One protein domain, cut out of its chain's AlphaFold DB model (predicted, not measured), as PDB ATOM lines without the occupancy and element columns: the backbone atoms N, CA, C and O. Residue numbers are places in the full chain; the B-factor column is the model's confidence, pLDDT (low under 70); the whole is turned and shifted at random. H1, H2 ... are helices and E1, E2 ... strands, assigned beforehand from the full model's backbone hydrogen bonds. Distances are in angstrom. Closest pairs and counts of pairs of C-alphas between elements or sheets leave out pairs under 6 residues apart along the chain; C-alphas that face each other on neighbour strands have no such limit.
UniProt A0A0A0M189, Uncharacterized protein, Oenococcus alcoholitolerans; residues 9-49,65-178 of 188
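What this domain is: This is residues 9 to 49 and 65 to 178 of the 188 residues of an uncharacterized protein of Oenococcus alcoholitolerans (UniProt A0A0A0M189). A small parallel sheet forms the core, with H4 over one face and H5 over the other; H6 crosses the end where its strands begin, and H3 grazes its E1 side. Long H1 slants away past H5 with H2 packed beside it, and residues 43 to 49 of H1 and 170 to 178 stick out. The printed part has 155 residues, seven named helices and four named strands, along the chain E1 H1 H2 H3 E2 H4 E3 E4 H5 H6 H7. The sheet's order is E1 E2 E3 E4; the class is mixed, helices and strands. The whole is compact, with a radius of gyration of the C-alphas of 16.7 A, yet elongated, spanning 60 by 38 by 29 A.

Where its parts are: Find C-alpha 9 at (73.417, 57.304, -8.174), where E1, residues 9 to 12, begins. H1, residues 19 to 49, runs 44.3 A to C-alpha 49 at (52.998, 37.623, -25.985). Past the cut come H2, residues 65 to 74, H3, residues 85 to 94, 16.0 A, and E2, residues 95 to 100, 13.7 A. Next look for H4, residues 107 to 115, 12.1 A, E3, residues 120 to 122, and E4, residues 135 to 137. H5, residues 141 to 152, is 17.7 A long, H6, residues 156 to 171, 22.8 A, and H7, residues 174 to 178, ends with C-alpha 178 at (73.352, 92.027, -8.912).

How they stand to each other: Start at the sheet: N 99 and O 10 are 2.8 A apart between E1 and E2, N 121 and O 98 2.8 A between E2 and E3, N 136 and O 120 2.8 A between E3 and E4. E2, H4 and E3 form a strand-helix-strand unit, two parallel neighbour strands with a helix between, its crossover right-handed. H4 has a height over the sheet of 9.8 A; H5, on the opposite face, has 9.0 A. H4 and H6 touch, about perpendicular at 75 degrees, closest at C-alphas 114 and 165, 5.1 A. H5 and H6 touch only at the corner, C-alphas 151 and 158 being closest at 5.2 A. H3 and H4 touch, closest at C-alphas 85 and 108, 7.6 A. H1 and H2 touch, closest at C-alphas 35 and 70, 6.5 A; H1 and H5 only just touch, with 3 pairs within 8 A. In H1, H2, H4, H6 and H7 every O i to N i+4 pair is within hydrogen-bond range; H3 has 4 of 6, H5 5 of 8.

The domain as a whole: The C-alphas of Glu 49 and Ile 178, the two farthest apart, are 60.5 A apart. Residues 50 to 64 are not printed, leaving 18.6 A between C-alphas 49 and 65. The link from E3 to E4 is long, 12 residues. Mean pLDDT of the printed part is 70.3; 69 residues are under 70, among them 13 to 49, 65 to 84 and 172 to 178.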
ATOM      1  N   LEU A   9      74.092  56.593  -9.250       69.06
ATOM      2  CA  LEU A   9      73.417  57.304  -8.174       69.06
ATOM      3  C   LEU A   9      74.506  57.882  -7.262       69.06
ATOM      4  O   LEU A   9      75.539  57.246  -7.102       69.06
ATOM      5  N   ILE A  10      74.302  59.063  -6.683       71.06
ATOM      6  CA  ILE A  10      75.094  59.526  -5.534       71.06
ATOM      7  C   ILE A  10      74.147  59.660  -4.353       71.06
ATOM      8  O   ILE A  10      73.102  60.300  -4.472       71.06
ATOM      9  N   ILE A  11      74.520  59.079  -3.217       69.31
ATOM     10  CA  ILE A  11      73.775  59.201  -1.964       69.31
ATOM     11  C   ILE A  11      74.712  59.827  -0.934       69.31
ATOM     12  O   ILE A  11      75.723  59.215  -0.600       69.31
ATOM     13  N   ASP A  12      74.390  61.023  -0.438       71.12
ATOM     14  CA  ASP A  12      75.161  61.654   0.639       71.12
ATOM     15  C   ASP A  12      74.646  61.192   2.009       71.12
ATOM     16  O   ASP A  12      73.482  61.384   2.364       71.12
ATOM     17  N   LEU A  13      75.536  60.564   2.778       62.66
ATOM     18  CA  LEU A  13      75.248  59.939   4.072       62.66
ATOM     19  C   LEU A  13      76.006  60.596   5.238       62.66
ATOM     20  O   LEU A  13      76.040  60.064   6.350       62.66
ATOM     21  N   SER A  14      76.636  61.746   5.004       60.59
ATOM     22  CA  SER A  14      77.592  62.364   5.929       60.59
ATOM     23  C   SER A  14      76.909  63.349   6.901       60.59
ATOM     24  O   SER A  14      76.263  64.268   6.427       60.59
ATOM     25  N   PRO A  15      77.061  63.275   8.242       54.41
ATOM     26  CA  PRO A  15      77.561  62.196   9.077       54.41
ATOM     27  C   PRO A  15      76.367  61.565   9.812       54.41
ATOM     28  O   PRO A  15      76.156  61.790  11.007       54.41
ATOM     29  N   LEU A  16      75.523  60.813   9.108       57.31
ATOM     30  CA  LEU A  16      74.452  60.081   9.778       57.31
ATOM     31  C   LEU A  16      75.103  59.100  10.765       57.31
ATOM     32  O   LEU A  16      75.857  58.217  10.360       57.31
ATOM     33  N   GLN A  17      74.807  59.230  12.065       52.88
ATOM     34  CA  GLN A  17      75.387  58.383  13.127       52.88
ATOM     35  C   GLN A  17      75.146  56.876  12.893       52.88
ATOM     36  O   GLN A  17      75.868  56.047  13.435       52.88
ATOM     37  N   ASN A  18      74.181  56.530  12.029       52.06
ATOM     38  CA  ASN A  18      73.830  55.173  11.617       52.06
ATOM     39  C   ASN A  18      73.940  54.957  10.094       52.06
ATOM     40  O   ASN A  18      73.170  54.168   9.542       52.06
ATOM     41  N   ALA A  19      74.866  55.646   9.410       53.53
ATOM     42  CA  ALA A  19      75.038  55.577   7.953       53.53
ATOM     43  C   ALA A  19      75.009  54.134   7.422       53.53
ATOM     44  O   ALA A  19      74.238  53.855   6.518       53.53
ATOM     45  N   ARG A  20      75.689  53.180   8.079       48.09
ATOM     46  CA  ARG A  20      75.662  51.753   7.692       48.09
ATOM     47  C   ARG A  20      74.284  51.088   7.748       48.09
ATOM     48  O   ARG A  20      73.957  50.276   6.893       48.09
ATOM     49  N   VAL A  21      73.469  51.384   8.761       50.16
ATOM     50  CA  VAL A  21      72.116  50.802   8.878       50.16
ATOM     51  C   VAL A  21      71.200  51.401   7.814       50.16
ATOM     52  O   VAL A  21      70.371  50.698   7.232       50.16
ATOM     53  N   PHE A  22      71.381  52.691   7.531       53.34
ATOM     54  CA  PHE A  22      70.658  53.388   6.477       53.34
ATOM     55  C   PHE A  22      71.080  52.898   5.088       53.34
ATOM     56  O   PHE A  22      70.214  52.627   4.268       53.34
ATOM     57  N   GLU A  23      72.378  52.680   4.859       52.41
ATOM     58  CA  GLU A  23      72.946  52.054   3.659       52.41
ATOM     59  C   GLU A  23      72.327  50.685   3.420       52.41
ATOM     60  O   GLU A  23      71.794  50.454   2.345       52.41
ATOM     61  N   ILE A  24      72.320  49.801   4.423       52.06
ATOM     62  CA  ILE A  24      71.729  48.460   4.300       52.06
ATOM     63  C   ILE A  24      70.226  48.549   4.014       52.06
ATOM     64  O   ILE A  24      69.712  47.819   3.173       52.06
ATOM     65  N   SER A  25      69.509  49.457   4.677       54.59
ATOM     66  CA  SER A  25      68.067  49.637   4.461       54.59
ATOM     67  C   SER A  25      67.759  50.184   3.066       54.59
ATOM     68  O   SER A  25      66.811  49.741   2.421       54.59
ATOM     69  N   LEU A  26      68.581  51.114   2.585       57.78
ATOM     70  CA  LEU A  26      68.478  51.728   1.268       57.78
ATOM     71  C   LEU A  26      68.870  50.747   0.162       57.78
ATOM     72  O   LEU A  26      68.156  50.632  -0.827       57.78
ATOM     73  N   LEU A  27      69.944  49.986   0.367       55.44
ATOM     74  CA  LEU A  27      70.347  48.864  -0.475       55.44
ATOM     75  C   LEU A  27      69.223  47.837  -0.559       55.44
ATOM     76  O   LEU A  27      68.830  47.473  -1.656       55.44
ATOM     77  N   ASN A  28      68.636  47.433   0.567       55.62
ATOM     78  CA  ASN A  28      67.517  46.494   0.582       55.62
ATOM     79  C   ASN A  28      66.276  47.055  -0.127       55.62
ATOM     80  O   ASN A  28      65.586  46.306  -0.812       55.62
ATOM     81  N   LEU A  29      65.991  48.355   0.006       57.88
ATOM     82  CA  LEU A  29      64.886  49.015  -0.693       57.88
ATOM     83  C   LEU A  29      65.116  49.036  -2.210       57.88
ATOM     84  O   LEU A  29      64.224  48.639  -2.958       57.88
ATOM     85  N   ILE A  30      66.311  49.450  -2.648       57.44
ATOM     86  CA  ILE A  30      66.721  49.484  -4.060       57.44
ATOM     87  C   ILE A  30      66.699  48.068  -4.648       57.44
ATOM     88  O   ILE A  30      66.105  47.856  -5.703       57.44
ATOM     89  N   ASN A  31      67.266  47.093  -3.934       53.09
ATOM     90  CA  ASN A  31      67.352  45.697  -4.355       53.09
ATOM     91  C   ASN A  31      65.950  45.071  -4.465       53.09
ATOM     92  O   ASN A  31      65.566  44.575  -5.519       53.09
ATOM     93  N   LYS A  32      65.106  45.222  -3.433       52.94
ATOM     94  CA  LYS A  32      63.711  44.748  -3.449       52.94
ATOM     95  C   LYS A  32      62.910  45.352  -4.605       52.94
ATOM     96  O   LYS A  32      62.144  44.643  -5.252       52.94
ATOM     97  N   LYS A  33      63.051  46.654  -4.864       53.03
ATOM     98  CA  LYS A  33      62.252  47.368  -5.873       53.03
ATOM     99  C   LYS A  33      62.686  47.080  -7.298       53.03
ATOM    100  O   LYS A  33      61.826  46.903  -8.154       53.03
ATOM    101  N   MET A  34      63.982  46.966  -7.545       50.16
ATOM    102  CA  MET A  34      64.487  46.658  -8.876       50.16
ATOM    103  C   MET A  34      64.247  45.193  -9.252       50.16
ATOM    104  O   MET A  34      63.827  44.948 -10.377       50.16
ATOM    105  N   SER A  35      64.360  44.239  -8.315       45.78
ATOM    106  CA  SER A  35      63.916  42.855  -8.553       45.78
ATOM    107  C   SER A  35      62.409  42.782  -8.834       45.78
ATOM    108  O   SER A  35      61.988  42.052  -9.726       45.78
ATOM    109  N   THR A  36      61.584  43.576  -8.137       40.09
ATOM    110  CA  THR A  36      60.122  43.592  -8.353       40.09
ATOM    111  C   THR A  36      59.738  44.244  -9.690       40.09
ATOM    112  O   THR A  36      58.902  43.696 -10.400       40.09
ATOM    113  N   ASN A  37      60.357  45.366 -10.075       44.22
ATOM    114  CA  ASN A  37      60.077  46.048 -11.347       44.22
ATOM    115  C   ASN A  37      60.591  45.253 -12.559       44.22
ATOM    116  O   ASN A  37      59.883  45.170 -13.554       44.22
ATOM    117  N   LEU A  38      61.757  44.598 -12.460       41.06
ATOM    118  CA  LEU A  38      62.229  43.657 -13.485       41.06
ATOM    119  C   LEU A  38      61.265  42.477 -13.643       41.06
ATOM    120  O   LEU A  38      60.965  42.086 -14.763       41.06
ATOM    121  N   THR A  39      60.741  41.943 -12.534       38.44
ATOM    122  CA  THR A  39      59.756  40.853 -12.574       38.44
ATOM    123  C   THR A  39      58.440  41.312 -13.211       38.44
ATOM    124  O   THR A  39      57.879  40.584 -14.020       38.44
ATOM    125  N   ILE A  40      57.956  42.521 -12.899       41.88
ATOM    126  CA  ILE A  40      56.720  43.079 -13.477       41.88
ATOM    127  C   ILE A  40      56.884  43.373 -14.974       41.88
ATOM    128  O   ILE A  40      56.034  42.946 -15.745       41.88
ATOM    129  N   ASP A  41      57.978  44.006 -15.407       40.00
ATOM    130  CA  ASP A  41      58.234  44.264 -16.832       40.00
ATOM    131  C   ASP A  41      58.350  42.948 -17.633       40.00
ATOM    132  O   ASP A  41      57.857  42.855 -18.757       40.00
ATOM    133  N   TYR A  42      58.945  41.905 -17.042       40.69
ATOM    134  CA  TYR A  42      59.054  40.574 -17.652       40.69
ATOM    135  C   TYR A  42      57.695  39.858 -17.734       40.69
ATOM    136  O   TYR A  42      57.400  39.187 -18.724       40.69
ATOM    137  N   LEU A  43      56.851  40.005 -16.708       38.28
ATOM    138  CA  LEU A  43      55.494  39.455 -16.692       38.28
ATOM    139  C   LEU A  43      54.562  40.203 -17.651       38.28
ATOM    140  O   LEU A  43      53.759  39.558 -18.317       38.28
ATOM    141  N   ASP A  44      54.689  41.524 -17.778       47.12
ATOM    142  CA  ASP A  44      53.909  42.329 -18.722       47.12
ATOM    143  C   ASP A  44      54.302  42.031 -20.178       47.12
ATOM    144  O   ASP A  44      53.421  41.868 -21.022       47.12
ATOM    145  N   GLN A  45      55.600  41.862 -20.471       43.91
ATOM    146  CA  GLN A  45      56.072  41.390 -21.782       43.91
ATOM    147  C   GLN A  45      55.547  39.985 -22.100       43.91
ATOM    148  O   GLN A  45      54.997  39.752 -23.175       43.91
ATOM    149  N   ARG A  46      55.628  39.061 -21.136       41.03
ATOM    150  CA  ARG A  46      55.117  37.695 -21.293       41.03
ATOM    151  C   ARG A  46      53.592  37.657 -21.449       41.03
ATOM    152  O   ARG A  46      53.090  36.837 -22.211       41.03
ATOM    153  N   ASN A  47      52.839  38.512 -20.763       44.22
ATOM    154  CA  ASN A  47      51.380  38.572 -20.891       44.22
ATOM    155  C   ASN A  47      50.940  39.169 -22.237       44.22
ATOM    156  O   ASN A  47      49.952  38.704 -22.795       44.22
ATOM    157  N   GLN A  48      51.693  40.123 -22.795       46.50
ATOM    158  CA  GLN A  48      51.451  40.651 -24.146       46.50
ATOM    159  C   GLN A  48      51.733  39.620 -25.251       46.50
ATOM    160  O   GLN A  48      51.077  39.640 -26.289       46.50
ATOM    161  N   GLU A  49      52.674  38.697 -25.035       42.81
ATOM    162  CA  GLU A  49      52.998  37.623 -25.985       42.81
ATOM    163  C   GLU A  49      52.043  36.412 -25.900       42.81
ATOM    164  O   GLU A  49      51.894  35.681 -26.878       42.81
ATOM    165  N   ARG A  65      68.166  33.989 -14.756       43.62
ATOM    166  CA  ARG A  65      68.129  35.304 -15.428       43.62
ATOM    167  C   ARG A  65      67.796  36.452 -14.475       43.62
ATOM    168  O   ARG A  65      68.325  37.549 -14.644       43.62
ATOM    169  N   ALA A  66      66.941  36.211 -13.479       44.06
ATOM    170  CA  ALA A  66      66.602  37.202 -12.459       44.06
ATOM    171  C   ALA A  66      67.797  37.495 -11.534       44.06
ATOM    172  O   ALA A  66      68.045  38.656 -11.199       44.06
ATOM    173  N   SER A  67      68.575  36.463 -11.192       44.66
ATOM    174  CA  SER A  67      69.818  36.599 -10.424       44.66
ATOM    175  C   SER A  67      70.896  37.364 -11.201       44.66
ATOM    176  O   SER A  67      71.493  38.294 -10.660       44.66
ATOM    177  N   GLN A  68      71.067  37.079 -12.498       45.31
ATOM    178  CA  GLN A  68      71.991  37.827 -13.362       45.31
ATOM    179  C   GLN A  68      71.585  39.308 -13.513       45.31
ATOM    180  O   GLN A  68      72.435  40.194 -13.491       45.31
ATOM    181  N   ALA A  69      70.282  39.597 -13.613       45.38
ATOM    182  CA  ALA A  69      69.762  40.964 -13.699       45.38
ATOM    183  C   ALA A  69      69.926  41.758 -12.389       45.38
ATOM    184  O   ALA A  69      70.087  42.980 -12.428       45.38
ATOM    185  N   ALA A  70      69.897  41.079 -11.238       43.78
ATOM    186  CA  ALA A  70      70.198  41.673  -9.939       43.78
ATOM    187  C   ALA A  70      71.704  41.958  -9.777       43.78
ATOM    188  O   ALA A  70      72.064  43.029  -9.294       43.78
ATOM    189  N   GLU A  71      72.593  41.068 -10.230       45.12
ATOM    190  CA  GLU A  71      74.045  41.322 -10.239       45.12
ATOM    191  C   GLU A  71      74.431  42.478 -11.179       45.12
ATOM    192  O   GLU A  71      75.113  43.412 -10.755       45.12
ATOM    193  N   ASP A  72      73.898  42.505 -12.406       49.22
ATOM    194  CA  ASP A  72      74.096  43.607 -13.367       49.22
ATOM    195  C   ASP A  72      73.586  44.961 -12.837       49.22
ATOM    196  O   ASP A  72      73.989  46.026 -13.308       49.22
ATOM    197  N   LEU A  73      72.664  44.942 -11.873       49.53
ATOM    198  CA  LEU A  73      72.108  46.118 -11.220       49.53
ATOM    199  C   LEU A  73      73.003  46.661 -10.100       49.53
ATOM    200  O   LEU A  73      73.105  47.882  -9.956       49.53
ATOM    201  N   PHE A  74      73.657  45.794  -9.328       48.69
ATOM    202  CA  PHE A  74      74.612  46.222  -8.302       48.69
ATOM    203  C   PHE A  74      75.792  46.990  -8.910       48.69
ATOM    204  O   PHE A  74      76.223  47.995  -8.349       48.69
ATOM    205  N   ASP A  75      76.213  46.621 -10.120       50.59
ATOM    206  CA  ASP A  75      77.215  47.352 -10.909       50.59
ATOM    207  C   ASP A  75      76.732  48.732 -11.424       50.59
ATOM    208  O   ASP A  75      77.508  49.495 -12.014       50.59
ATOM    209  N   ARG A  76      75.449  49.075 -11.217       53.72
ATOM    210  CA  ARG A  76      74.769  50.304 -11.684       53.72
ATOM    211  C   ARG A  76      74.365  51.250 -10.542       53.72
ATOM    212  O   ARG A  76      73.519  52.120 -10.746       53.72
ATOM    213  N   VAL A  77      74.902  51.084  -9.334       58.22
ATOM    214  CA  VAL A  77      74.653  51.997  -8.203       58.22
ATOM    215  C   VAL A  77      75.961  52.252  -7.462       58.22
ATOM    216  O   VAL A  77      76.565  51.333  -6.920       58.22
ATOM    217  N   GLU A  78      76.395  53.512  -7.412       60.56
ATOM    218  CA  GLU A  78      77.580  53.910  -6.654       60.56
ATOM    219  C   GLU A  78      77.157  54.518  -5.311       60.56
ATOM    220  O   GLU A  78      76.344  55.435  -5.244       60.56
ATOM    221  N   PHE A  79      77.710  54.013  -4.213       61.09
ATOM    222  CA  PHE A  79      77.546  54.625  -2.897       61.09
ATOM    223  C   PHE A  79      78.816  55.398  -2.581       61.09
ATOM    224  O   PHE A  79      79.912  54.835  -2.611       61.09
ATOM    225  N   CYS A  80      78.692  56.690  -2.281       58.50
ATOM    226  CA  CYS A  80      79.843  57.514  -1.949       58.50
ATOM    227  C   CYS A  80      79.611  58.301  -0.662       58.50
ATOM    228  O   CYS A  80      78.649  59.047  -0.527       58.50
ATOM    229  N   ILE A  81      80.560  58.188   0.262       61.03
ATOM    230  CA  ILE A  81      80.682  59.130   1.372       61.03
ATOM    231  C   ILE A  81      81.547  60.269   0.852       61.03
ATOM    232  O   ILE A  81      82.738  60.070   0.608       61.03
ATOM    233  N   LEU A  82      80.952  61.442   0.642       63.75
ATOM    234  CA  LEU A  82      81.669  62.595   0.111       63.75
ATOM    235  C   LEU A  82      82.628  63.132   1.175       63.75
ATOM    236  O   LEU A  82      82.216  63.764   2.144       63.75
ATOM    237  N   LYS A  83      83.934  62.907   0.989       62.81
ATOM    238  CA  LYS A  83      84.967  63.421   1.909       62.81
ATOM    239  C   LYS A  83      85.368  64.867   1.611       62.81
ATOM    240  O   LYS A  83      86.197  65.437   2.318       62.81
ATOM    241  N   GLY A  84      84.810  65.451   0.552       65.38
ATOM    242  CA  GLY A  84      85.008  66.841   0.167       65.38
ATOM    243  C   GLY A  84      84.689  67.113  -1.303       65.38
ATOM    244  O   GLY A  84      84.441  66.211  -2.101       65.38
ATOM    245  N   GLU A  85      84.751  68.391  -1.668       70.19
ATOM    246  CA  GLU A  85      84.313  68.926  -2.963       70.19
ATOM    247  C   GLU A  85      85.025  68.305  -4.176       70.19
ATOM    248  O   GLU A  85      84.407  68.015  -5.201       70.19
ATOM    249  N   ARG A  86      86.333  68.045  -4.054       72.75
ATOM    250  CA  ARG A  86      87.155  67.482  -5.140       72.75
ATOM    251  C   ARG A  86      86.702  66.088  -5.569       72.75
ATOM    252  O   ARG A  86      86.778  65.759  -6.751       72.75
ATOM    253  N   GLU A  87      86.229  65.281  -4.623       71.88
ATOM    254  CA  GLU A  87      85.738  63.933  -4.910       71.88
ATOM    255  C   GLU A  87      84.439  63.997  -5.722       71.88
ATOM    256  O   GLU A  87      84.320  63.316  -6.745       71.88
ATOM    257  N   LEU A  88      83.525  64.901  -5.350       76.56
ATOM    258  CA  LEU A  88      82.272  65.121  -6.071       76.56
ATOM    259  C   LEU A  88      82.513  65.502  -7.536       76.56
ATOM    260  O   LEU A  88      81.947  64.875  -8.426       76.56
ATOM    261  N   VAL A  89      83.394  66.473  -7.805       74.75
ATOM    262  CA  VAL A  89      83.672  66.955  -9.175       74.75
ATOM    263  C   VAL A  89      84.144  65.826 -10.098       74.75
ATOM    264  O   VAL A  89      83.781  65.778 -11.274       74.75
ATOM    265  N   SER A  90      84.931  64.882  -9.575       74.38
ATOM    266  CA  SER A  90      85.414  63.745 -10.366       74.38
ATOM    267  C   SER A  90      84.323  62.722 -10.703       74.38
ATOM    268  O   SER A  90      84.371  62.124 -11.781       74.38
ATOM    269  N   LYS A  91      83.332  62.556  -9.817       74.38
ATOM    270  CA  LYS A  91      82.275  61.536  -9.914       74.38
ATOM    271  C   LYS A  91      81.013  62.046 -10.613       74.38
ATOM    272  O   LYS A  91      80.363  61.289 -11.326       74.38
ATOM    273  N   ILE A  92      80.705  63.337 -10.487       78.81
ATOM    274  CA  ILE A  92      79.409  63.916 -10.876       78.81
ATOM    275  C   ILE A  92      79.076  63.786 -12.371       78.81
ATOM    276  O   ILE A  92      77.906  63.716 -12.733       78.81
ATOM    277  N   ARG A  93      80.084  63.674 -13.250       72.25
ATOM    278  CA  ARG A  93      79.899  63.629 -14.716       72.25
ATOM    279  C   ARG A  93      78.987  62.514 -15.220       72.25
ATOM    280  O   ARG A  93      78.374  62.683 -16.266       72.25
ATOM    281  N   ASN A  94      78.912  61.392 -14.510       71.81
ATOM    282  CA  ASN A  94      78.107  60.248 -14.939       71.81
ATOM    283  C   ASN A  94      76.890  60.014 -14.033       71.81
ATOM    284  O   ASN A  94      76.275  58.948 -14.094       71.81
ATOM    285  N   VAL A  95      76.561  60.977 -13.171       80.19
ATOM    286  CA  VAL A  95      75.512  60.832 -12.162       80.19
ATOM    287  C   VAL A  95      74.154  61.182 -12.751       80.19
ATOM    288  O   VAL A  95      73.970  62.198 -13.414       80.19
ATOM    289  N   ARG A  96      73.185  60.305 -12.502       82.38
ATOM    290  CA  ARG A  96      71.807  60.410 -12.984       82.38
ATOM    291  C   ARG A  96      70.899  61.097 -11.971       82.38
ATOM    292  O   ARG A  96      69.963  61.777 -12.377       82.38
ATOM    293  N   LEU A  97      71.149  60.876 -10.685       86.25
ATOM    294  CA  LEU A  97      70.326  61.340  -9.576       86.25
ATOM    295  C   LEU A  97      71.206  61.504  -8.337       86.25
ATOM    296  O   LEU A  97      72.106  60.695  -8.101       86.25
ATOM    297  N   ILE A  98      70.924  62.536  -7.549       88.50
ATOM    298  CA  ILE A  98      71.523  62.748  -6.232       88.50
ATOM    299  C   ILE A  98      70.449  62.568  -5.163       88.50
ATOM    300  O   ILE A  98      69.332  63.057  -5.314       88.50
ATOM    301  N   VAL A  99      70.785  61.879  -4.077       87.38
ATOM    302  CA  VAL A  99      69.910  61.674  -2.921       87.38
ATOM    303  C   VAL A  99      70.609  62.207  -1.676       87.38
ATOM    304  O   VAL A  99      71.675  61.724  -1.302       87.38
ATOM    305  N   ASP A 100      69.999  63.193  -1.029       86.38
ATOM    306  CA  ASP A 100      70.482  63.813   0.203       86.38
ATOM    307  C   ASP A 100      69.328  63.941   1.204       86.38
ATOM    308  O   ASP A 100      68.533  64.882   1.184       86.38
ATOM    309  N   LEU A 101      69.223  62.958   2.094       82.62
ATOM    310  CA  LEU A 101      68.146  62.879   3.083       82.62
ATOM    311  C   LEU A 101      68.541  63.472   4.439       82.62
ATOM    312  O   LEU A 101      67.910  63.175   5.455       82.62
ATOM    313  N   GLN A 102      69.583  64.305   4.476       78.44
ATOM    314  CA  GLN A 102      69.960  65.023   5.686       78.44
ATOM    315  C   GLN A 102      68.891  66.051   6.065       78.44
ATOM    316  O   GLN A 102      68.203  66.619   5.215       78.44
ATOM    317  N   ARG A 103      68.761  66.316   7.373       77.31
ATOM    318  CA  ARG A 103      67.822  67.329   7.890       77.31
ATOM    319  C   ARG A 103      68.121  68.714   7.310       77.31
ATOM    320  O   ARG A 103      67.201  69.470   7.017       77.31
ATOM    321  N   GLU A 104      69.403  69.025   7.171       82.44
ATOM    322  CA  GLU A 104      69.911  70.215   6.501       82.44
ATOM    323  C   GLU A 104      70.667  69.749   5.263       82.44
ATOM    324  O   GLU A 104      71.647  69.022   5.380       82.44
ATOM    325  N   ALA A 105      70.168  70.121   4.085       85.56
ATOM    326  CA  ALA A 105      70.733  69.660   2.826       85.56
ATOM    327  C   ALA A 105      72.116  70.271   2.567       85.56
ATOM    328  O   ALA A 105      72.360  71.452   2.838       85.56
ATOM    329  N   ASN A 106      72.998  69.484   1.961       86.38
ATOM    330  CA  ASN A 106      74.343  69.895   1.597       86.38
ATOM    331  C   ASN A 106      74.304  70.901   0.434       86.38
ATOM    332  O   ASN A 106      74.166  70.529  -0.731       86.38
ATOM    333  N   VAL A 107      74.451  72.194   0.737       88.06
ATOM    334  CA  VAL A 107      74.364  73.281  -0.257       88.06
ATOM    335  C   VAL A 107      75.347  73.095  -1.413       88.06
ATOM    336  O   VAL A 107      74.983  73.346  -2.562       88.06
ATOM    337  N   PHE A 108      76.566  72.620  -1.145       85.94
ATOM    338  CA  PHE A 108      77.554  72.385  -2.198       85.94
ATOM    339  C   PHE A 108      77.071  71.314  -3.181       85.94
ATOM    340  O   PHE A 108      77.129  71.507  -4.396       85.94
ATOM    341  N   LEU A 109      76.520  70.219  -2.658       86.62
ATOM    342  CA  LEU A 109      75.931  69.156  -3.465       86.62
ATOM    343  C   LEU A 109      74.721  69.663  -4.264       86.62
ATOM    344  O   LEU A 109      74.592  69.341  -5.446       86.62
ATOM    345  N   GLN A 110      73.888  70.523  -3.663       90.94
ATOM    346  CA  GLN A 110      72.744  71.119  -4.354       90.94
ATOM    347  C   GLN A 110      73.161  72.014  -5.523       90.94
ATOM    348  O   GLN A 110      72.555  71.945  -6.595       90.94
ATOM    349  N   LEU A 111      74.200  72.830  -5.338       89.31
ATOM    350  CA  LEU A 111      74.749  73.678  -6.394       89.31
ATOM    351  C   LEU A 111      75.407  72.845  -7.492       89.31
ATOM    352  O   LEU A 111      75.131  73.068  -8.666       89.31
ATOM    353  N   ALA A 112      76.219  71.851  -7.131       87.75
ATOM    354  CA  ALA A 112      76.876  70.976  -8.098       87.75
ATOM    355  C   ALA A 112      75.859  70.221  -8.970       87.75
ATOM    356  O   ALA A 112      76.042  70.102 -10.184       87.75
ATOM    357  N   ALA A 113      74.764  69.764  -8.361       91.06
ATOM    358  CA  ALA A 113      73.659  69.124  -9.053       91.06
ATOM    359  C   ALA A 113      72.961  70.079 -10.033       91.06
ATOM    360  O   ALA A 113      72.808  69.726 -11.198       91.06
ATOM    361  N   ILE A 114      72.608  71.300  -9.610       91.38
ATOM    362  CA  ILE A 114      71.990  72.312 -10.490       91.38
ATOM    363  C   ILE A 114      72.915  72.660 -11.657       91.38
ATOM    364  O   ILE A 114      72.483  72.612 -12.807       91.38
ATOM    365  N   SER A 115      74.190  72.930 -11.367       87.81
ATOM    366  CA  SER A 115      75.212  73.251 -12.369       87.81
ATOM    367  C   SER A 115      75.416  72.135 -13.392       87.81
ATOM    368  O   SER A 115      75.787  72.397 -14.533       87.81
ATOM    369  N   SER A 116      75.157  70.889 -12.994       87.50
ATOM    370  CA  SER A 116      75.267  69.706 -13.856       87.50
ATOM    371  C   SER A 116      73.920  69.252 -14.431       87.50
ATOM    372  O   SER A 116      73.871  68.261 -15.156       87.50
ATOM    373  N   GLY A 117      72.818  69.938 -14.103       89.06
ATOM    374  CA  GLY A 117      71.472  69.563 -14.532       89.06
ATOM    375  C   GLY A 117      70.955  68.241 -13.953       89.06
ATOM    376  O   GLY A 117      70.092  67.600 -14.551       89.06
ATOM    377  N   ILE A 118      71.500  67.812 -12.816       91.19
ATOM    378  CA  ILE A 118      71.187  66.538 -12.169       91.19
ATOM    379  C   ILE A 118      70.011  66.739 -11.200       91.19
ATOM    380  O   ILE A 118      70.097  67.598 -10.315       91.19
ATOM    381  N   PRO A 119      68.927  65.949 -11.313       94.19
ATOM    382  CA  PRO A 119      67.833  65.991 -10.355       94.19
ATOM    383  C   PRO A 119      68.273  65.551  -8.958       94.19
ATOM    384  O   PRO A 119      69.199  64.749  -8.806       94.19
ATOM    385  N   GLN A 120      67.565  66.036  -7.940       95.06
ATOM    386  CA  GLN A 120      67.881  65.752  -6.538       95.06
ATOM    387  C   GLN A 120      66.671  65.214  -5.772       95.06
ATOM    388  O   GLN A 120      65.540  65.620  -6.029       95.06
ATOM    389  N   ILE A 121      66.897  64.329  -4.807       93.56
ATOM    390  CA  ILE A 121      65.909  63.951  -3.794       93.56
ATOM    391  C   ILE A 121      66.410  64.456  -2.449       93.56
ATOM    392  O   ILE A 121      67.481  64.041  -2.008       93.56
ATOM    393  N   ASN A 122      65.630  65.312  -1.789       92.06
ATOM    394  CA  ASN A 122      65.998  65.906  -0.507       92.06
ATOM    395  C   ASN A 122      64.953  65.643   0.578       92.06
ATOM    396  O   ASN A 122      63.771  65.492   0.281       92.06
ATOM    397  N   ALA A 123      65.361  65.653   1.850       87.94
ATOM    398  CA  ALA A 123      64.408  65.543   2.962       87.94
ATOM    399  C   ALA A 123      63.566  66.819   3.177       87.94
ATOM    400  O   ALA A 123      62.455  66.767   3.713       87.94
ATOM    401  N   GLY A 124      64.076  67.977   2.747       86.38
ATOM    402  CA  GLY A 124      63.445  69.281   2.940       86.38
ATOM    403  C   GLY A 124      63.619  70.216   1.746       86.38
ATOM    404  O   GLY A 124      64.566  70.096   0.969       86.38
ATOM    405  N   ARG A 125      62.688  71.170   1.609       87.00
ATOM    406  CA  ARG A 125      62.770  72.240   0.603       87.00
ATOM    407  C   ARG A 125      63.948  73.162   0.902       87.00
ATOM    408  O   ARG A 125      64.228  73.452   2.061       87.00
ATOM    409  N   SER A 126      64.567  73.689  -0.148       89.81
ATOM    410  CA  SER A 126      65.584  74.735  -0.041       89.81
ATOM    411  C   SER A 126      65.372  75.798  -1.118       89.81
ATOM    412  O   SER A 126      64.517  75.663  -1.994       89.81
ATOM    413  N   LEU A 127      66.180  76.861  -1.089       88.00
ATOM    414  CA  LEU A 127      66.240  77.828  -2.190       88.00
ATOM    415  C   LEU A 127      66.671  77.157  -3.509       88.00
ATOM    416  O   LEU A 127      66.298  77.599  -4.596       88.00
ATOM    417  N   TYR A 128      67.405  76.048  -3.422       91.62
ATOM    418  CA  TYR A 128      68.056  75.373  -4.540       91.62
ATOM    419  C   TYR A 128      67.227  74.219  -5.106       91.62
ATOM    420  O   TYR A 128      67.208  74.037  -6.321       91.62
ATOM    421  N   VAL A 129      66.431  73.521  -4.297       93.19
ATOM    422  CA  VAL A 129      65.607  72.390  -4.759       93.19
ATOM    423  C   VAL A 129      64.126  72.693  -4.594       93.19
ATOM    424  O   VAL A 129      63.653  72.968  -3.491       93.19
ATOM    425  N   GLU A 130      63.396  72.629  -5.706       93.62
ATOM    426  CA  GLU A 130      61.944  72.764  -5.725       93.62
ATOM    427  C   GLU A 130      61.276  71.455  -6.148       93.62
ATOM    428  O   GLU A 130      61.648  70.832  -7.145       93.62
ATOM    429  N   ASP A 131      60.281  71.067  -5.356       96.12
ATOM    430  CA  ASP A 131      59.555  69.810  -5.476       96.12
ATOM    431  C   ASP A 131      58.848  69.672  -6.834       96.12
ATOM    432  O   ASP A 131      58.210  70.614  -7.307       96.12
ATOM    433  N   HIS A 132      58.980  68.501  -7.461       95.12
ATOM    434  CA  HIS A 132      58.515  68.177  -8.816       95.12
ATOM    435  C   HIS A 132      59.045  69.093  -9.937       95.12
ATOM    436  O   HIS A 132      58.508  69.091 -11.049       95.12
ATOM    437  N   LYS A 133      60.110  69.858  -9.670       94.12
ATOM    438  CA  LYS A 133      60.816  70.652 -10.680       94.12
ATOM    439  C   LYS A 133      62.222  70.113 -10.910       94.12
ATOM    440  O   LYS A 133      62.366  69.170 -11.674       94.12
ATOM    441  N   ASN A 134      63.247  70.665 -10.256       93.38
ATOM    442  CA  ASN A 134      64.615  70.127 -10.315       93.38
ATOM    443  C   ASN A 134      64.911  69.073  -9.237       93.38
ATOM    444  O   ASN A 134      66.033  68.575  -9.154       93.38
ATOM    445  N   GLY A 135      63.933  68.735  -8.403       95.88
ATOM    446  CA  GLY A 135      64.074  67.663  -7.437       95.88
ATOM    447  C   GLY A 135      62.747  67.226  -6.837       95.88
ATOM    448  O   GLY A 135      61.685  67.697  -7.235       95.88
ATOM    449  N   LEU A 136      62.811  66.278  -5.909       96.06
ATOM    450  CA  LEU A 136      61.682  65.814  -5.105       96.06
ATOM    451  C   LEU A 136      61.994  65.965  -3.625       96.06
ATOM    452  O   LEU A 136      63.133  65.768  -3.201       96.06
ATOM    453  N   ILE A 137      60.964  66.276  -2.843       94.06
ATOM    454  CA  ILE A 137      61.072  66.356  -1.391       94.06
ATOM    455  C   ILE A 137      60.425  65.131  -0.754       94.06
ATOM    456  O   ILE A 137      59.209  64.958  -0.794       94.06
ATOM    457  N   VAL A 138      61.247  64.293  -0.130       89.44
ATOM    458  CA  VAL A 138      60.837  63.036   0.500       89.44
ATOM    459  C   VAL A 138      60.946  63.173   2.012       89.44
ATOM    460  O   VAL A 138      62.035  63.164   2.574       89.44
ATOM    461  N   LYS A 139      59.800  63.291   2.686       81.50
ATOM    462  CA  LYS A 139      59.747  63.436   4.151       81.50
ATOM    463  C   LYS A 139      59.904  62.114   4.894       81.50
ATOM    464  O   LYS A 139      60.350  62.105   6.037       81.50
ATOM    465  N   GLU A 140      59.499  61.018   4.264       74.12
ATOM    466  CA  GLU A 140      59.486  59.697   4.876       74.12
ATOM    467  C   GLU A 140      60.325  58.719   4.045       74.12
ATOM    468  O   GLU A 140      60.131  58.640   2.830       74.12
ATOM    469  N   PRO A 141      61.203  57.908   4.667       69.62
ATOM    470  CA  PRO A 141      62.027  56.936   3.942       69.62
ATOM    471  C   PRO A 141      61.226  55.970   3.058       69.62
ATOM    472  O   PRO A 141      61.734  55.491   2.049       69.62
ATOM    473  N   LYS A 142      59.963  55.702   3.415       73.19
ATOM    474  CA  LYS A 142      59.066  54.809   2.671       73.19
ATOM    475  C   LYS A 142      58.678  55.326   1.280       73.19
ATOM    476  O   LYS A 142      58.221  54.521   0.484       73.19
ATOM    477  N   ASP A 143      58.814  56.628   1.022       79.00
ATOM    478  CA  ASP A 143      58.441  57.259  -0.253       79.00
ATOM    479  C   ASP A 143      59.648  57.474  -1.180       79.00
ATOM    480  O   ASP A 143      59.509  57.943  -2.313       79.00
ATOM    481  N   LEU A 144      60.848  57.119  -0.710       79.19
ATOM    482  CA  LEU A 144      62.083  57.235  -1.478       79.19
ATOM    483  C   LEU A 144      62.069  56.355  -2.731       79.19
ATOM    484  O   LEU A 144      62.629  56.735  -3.755       79.19
ATOM    485  N   ASP A 145      61.397  55.207  -2.665       71.50
ATOM    486  CA  ASP A 145      61.252  54.280  -3.785       71.50
ATOM    487  C   ASP A 145      60.556  54.943  -4.982       71.50
ATOM    488  O   ASP A 145      61.100  54.991  -6.083       71.50
ATOM    489  N   LYS A 146      59.390  55.544  -4.748       79.81
ATOM    490  CA  LYS A 146      58.598  56.250  -5.755       79.81
ATOM    491  C   LYS A 146      59.348  57.462  -6.287       79.81
ATOM    492  O   LYS A 146      59.227  57.787  -7.465       79.81
ATOM    493  N   ALA A 147      60.109  58.135  -5.426       85.88
ATOM    494  CA  ALA A 147      60.898  59.292  -5.816       85.88
ATOM    495  C   ALA A 147      62.069  58.914  -6.739       85.88
ATOM    496  O   ALA A 147      62.342  59.631  -7.701       85.88
ATOM    497  N   ILE A 148      62.720  57.773  -6.498       81.56
ATOM    498  CA  ILE A 148      63.730  57.226  -7.413       81.56
ATOM    499  C   ILE A 148      63.060  56.815  -8.733       81.56
ATOM    500  O   ILE A 148      63.477  57.283  -9.794       81.56
ATOM    501  N   ASP A 149      61.973  56.036  -8.684       76.19
ATOM    502  CA  ASP A 149      61.238  55.590  -9.879       76.19
ATOM    503  C   ASP A 149      60.781  56.767 -10.753       76.19
ATOM    504  O   ASP A 149      60.836  56.692 -11.982       76.19
ATOM    505  N   PHE A 150      60.394  57.891 -10.145       83.31
ATOM    506  CA  PHE A 150      59.981  59.096 -10.862       83.31
ATOM    507  C   PHE A 150      61.043  59.597 -11.854       83.31
ATOM    508  O   PHE A 150      60.685  60.022 -12.951       83.31
ATOM    509  N   TYR A 151      62.333  59.527 -11.514       81.88
ATOM    510  CA  TYR A 151      63.430  59.973 -12.387       81.88
ATOM    511  C   TYR A 151      64.021  58.868 -13.268       81.88
ATOM    512  O   TYR A 151      64.769  59.162 -14.208       81.88
ATOM    513  N   PHE A 152      63.689  57.613 -12.971       73.31
ATOM    514  CA  PHE A 152      64.232  56.436 -13.647       73.31
ATOM    515  C   PHE A 152      63.253  55.823 -14.656       73.31
ATOM    516  O   PHE A 152      63.694  55.217 -15.634       73.31
ATOM    517  N   LYS A 153      61.941  56.023 -14.488       69.44
ATOM    518  CA  LYS A 153      60.926  55.580 -15.448       69.44
ATOM    519  C   LYS A 153      60.891  56.513 -16.660       69.44
ATOM    520  O   LYS A 153      60.222  57.549 -16.674       69.44
ATOM    521  N   GLY A 154      61.617  56.118 -17.704       62.06
ATOM    522  CA  GLY A 154      61.777  56.907 -18.923       62.06
ATOM    523  C   GLY A 154      62.616  58.174 -18.710       62.06
ATOM    524  O   GLY A 154      63.329  58.321 -17.720       62.06
ATOM    525  N   LEU A 155      62.562  59.102 -19.672       74.88
ATOM    526  CA  LEU A 155      63.402  60.313 -19.664       74.88
ATOM    527  C   LEU A 155      62.637  61.610 -19.376       74.88
ATOM    528  O   LEU A 155      63.263  62.643 -19.164       74.88
ATOM    529  N   LYS A 156      61.299  61.577 -19.357       79.69
ATOM    530  CA  LYS A 156      60.450  62.779 -19.287       79.69
ATOM    531  C   LYS A 156      60.748  63.636 -18.054       79.69
ATOM    532  O   LYS A 156      61.092  64.806 -18.188       79.69
ATOM    533  N   ASN A 157      60.635  63.041 -16.871       81.12
ATOM    534  CA  ASN A 157      60.783  63.755 -15.602       81.12
ATOM    535  C   ASN A 157      62.225  64.215 -15.367       81.12
ATOM    536  O   ASN A 157      62.461  65.308 -14.862       81.12
ATOM    537  N   TRP A 158      63.197  63.410 -15.797       86.31
ATOM    538  CA  TRP A 158      64.604  63.788 -15.741       86.31
ATOM    539  C   TRP A 158      64.913  64.978 -16.661       86.31
ATOM    540  O   TRP A 158      65.533  65.943 -16.228       86.31
ATOM    541  N   ASN A 159      64.420  64.964 -17.907       79.94
ATOM    542  CA  ASN A 159      64.599  66.077 -18.844       79.94
ATOM    543  C   ASN A 159      63.918  67.358 -18.340       79.94
ATOM    544  O   ASN A 159      64.465  68.445 -18.493       79.94
ATOM    545  N   GLN A 160      62.744  67.242 -17.716       86.19
ATOM    546  CA  GLN A 160      62.069  68.382 -17.093       86.19
ATOM    547  C   GLN A 160      62.919  69.002 -15.973       86.19
ATOM    548  O   GLN A 160      63.062  70.223 -15.917       86.19
ATOM    549  N   ALA A 161      63.526  68.172 -15.123       91.06
ATOM    550  CA  ALA A 161      64.423  68.628 -14.065       91.06
ATOM    551  C   ALA A 161      65.718  69.263 -14.597       91.06
ATOM    552  O   ALA A 161      66.174  70.268 -14.042       91.06
ATOM    553  N   LEU A 162      66.269  68.741 -15.698       86.19
ATOM    554  CA  LEU A 162      67.395  69.352 -16.411       86.19
ATOM    555  C   LEU A 162      67.030  70.756 -16.915       86.19
ATOM    556  O   LEU A 162      67.725  71.721 -16.607       86.19
ATOM    557  N   VAL A 163      65.913  70.888 -17.642       87.69
ATOM    558  CA  VAL A 163      65.440  72.184 -18.162       87.69
ATOM    559  C   VAL A 163      65.212  73.179 -17.027       87.69
ATOM    560  O   VAL A 163      65.620  74.335 -17.129       87.69
ATOM    561  N   TYR A 164      64.611  72.739 -15.918       91.25
ATOM    562  CA  TYR A 164      64.405  73.620 -14.773       91.25
ATOM    563  C   TYR A 164      65.718  74.038 -14.109       91.25
ATOM    564  O   TYR A 164      65.861  75.186 -13.702       91.25
ATOM    565  N   SER A 165      66.697  73.135 -14.023       89.25
ATOM    566  CA  SER A 165      68.029  73.468 -13.508       89.25
ATOM    567  C   SER A 165      68.700  74.554 -14.350       89.25
ATOM    568  O   SER A 165      69.258  75.487 -13.779       89.25
ATOM    569  N   VAL A 166      68.555  74.510 -15.681       85.19
ATOM    570  CA  VAL A 166      69.022  75.581 -16.582       85.19
ATOM    571  C   VAL A 166      68.332  76.910 -16.281       85.19
ATOM    572  O   VAL A 166      69.004  77.906 -16.033       85.19
ATOM    573  N   GLN A 167      67.000  76.919 -16.180       86.94
ATOM    574  CA  GLN A 167      66.250  78.132 -15.824       86.94
ATOM    575  C   GLN A 167      66.673  78.699 -14.464       86.94
ATOM    576  O   GLN A 167      66.715  79.913 -14.265       86.94
ATOM    577  N   LYS A 168      66.978  77.822 -13.506       84.69
ATOM    578  CA  LYS A 168      67.420  78.218 -12.173       84.69
ATOM    579  C   LYS A 168      68.823  78.818 -12.206       84.69
ATOM    580  O   LYS A 168      69.047  79.820 -11.538       84.69
ATOM    581  N   MET A 169      69.734  78.276 -13.014       82.50
ATOM    582  CA  MET A 169      71.042  78.896 -13.252       82.50
ATOM    583  C   MET A 169      70.898  80.304 -13.836       82.50
ATOM    584  O   MET A 169      71.537  81.226 -13.337       82.50
ATOM    585  N   ASP A 170      69.991  80.510 -14.794       78.69
ATOM    586  CA  ASP A 170      69.747  81.838 -15.373       78.69
ATOM    587  C   ASP A 170      69.238  82.845 -14.321       78.69
ATOM    588  O   ASP A 170      69.701  83.989 -14.267       78.69
ATOM    589  N   GLN A 171      68.349  82.407 -13.419       72.62
ATOM    590  CA  GLN A 171      67.812  83.209 -12.301       72.62
ATOM    591  C   GLN A 171      68.836  83.573 -11.217       72.62
ATOM    592  O   GLN A 171      68.540  84.408 -10.352       72.62
ATOM    593  N   TYR A 172      69.990  82.913 -11.199       65.25
ATOM    594  CA  TYR A 172      71.072  83.159 -10.244       65.25
ATOM    595  C   TYR A 172      72.399  83.485 -10.938       65.25
ATOM    596  O   TYR A 172      73.432  83.533 -10.277       65.25
ATOM    597  N   SER A 173      72.364  83.767 -12.243       64.19
ATOM    598  CA  SER A 173      73.495  84.330 -12.979       64.19
ATOM    599  C   SER A 173      73.931  85.661 -12.358       64.19
ATOM    600  O   SER A 173      73.106  86.386 -11.787       64.19
ATOM    601  N   ASP A 174      75.219  85.999 -12.488       57.97
ATOM    602  CA  ASP A 174      75.828  87.203 -11.895       57.97
ATOM    603  C   ASP A 174      74.988  88.469 -12.140       57.97
ATOM    604  O   ASP A 174      74.804  89.291 -11.243       57.97
ATOM    605  N   PHE A 175      74.385  88.586 -13.326       56.09
ATOM    606  CA  PHE A 175      73.524  89.710 -13.689       56.09
ATOM    607  C   PHE A 175      72.207  89.749 -12.890       56.09
ATOM    608  O   PHE A 175      71.817  90.801 -12.383       56.09
ATOM    609  N   SER A 176      71.536  88.605 -12.717       59.72
ATOM    610  CA  SER A 176      70.295  88.516 -11.935       59.72
ATOM    611  C   SER A 176      70.532  88.758 -10.444       59.72
ATOM    612  O   SER A 176      69.708  89.391  -9.774       59.72
ATOM    613  N   LEU A 177      71.658  88.268  -9.921       62.12
ATOM    614  CA  LEU A 177      72.006  88.434  -8.518       62.12
ATOM    615  C   LEU A 177      72.269  89.911  -8.207       62.12
ATOM    616  O   LEU A 177      71.660  90.449  -7.284       62.12
ATOM    617  N   ILE A 178      73.080  90.587  -9.027       63.12
ATOM    618  CA  ILE A 178      73.352  92.027  -8.912       63.12
ATOM    619  C   ILE A 178      72.048  92.839  -8.927       63.12
ATOM    620  O   ILE A 178      71.872  93.751  -8.121       63.12
TER     621      ILE A 178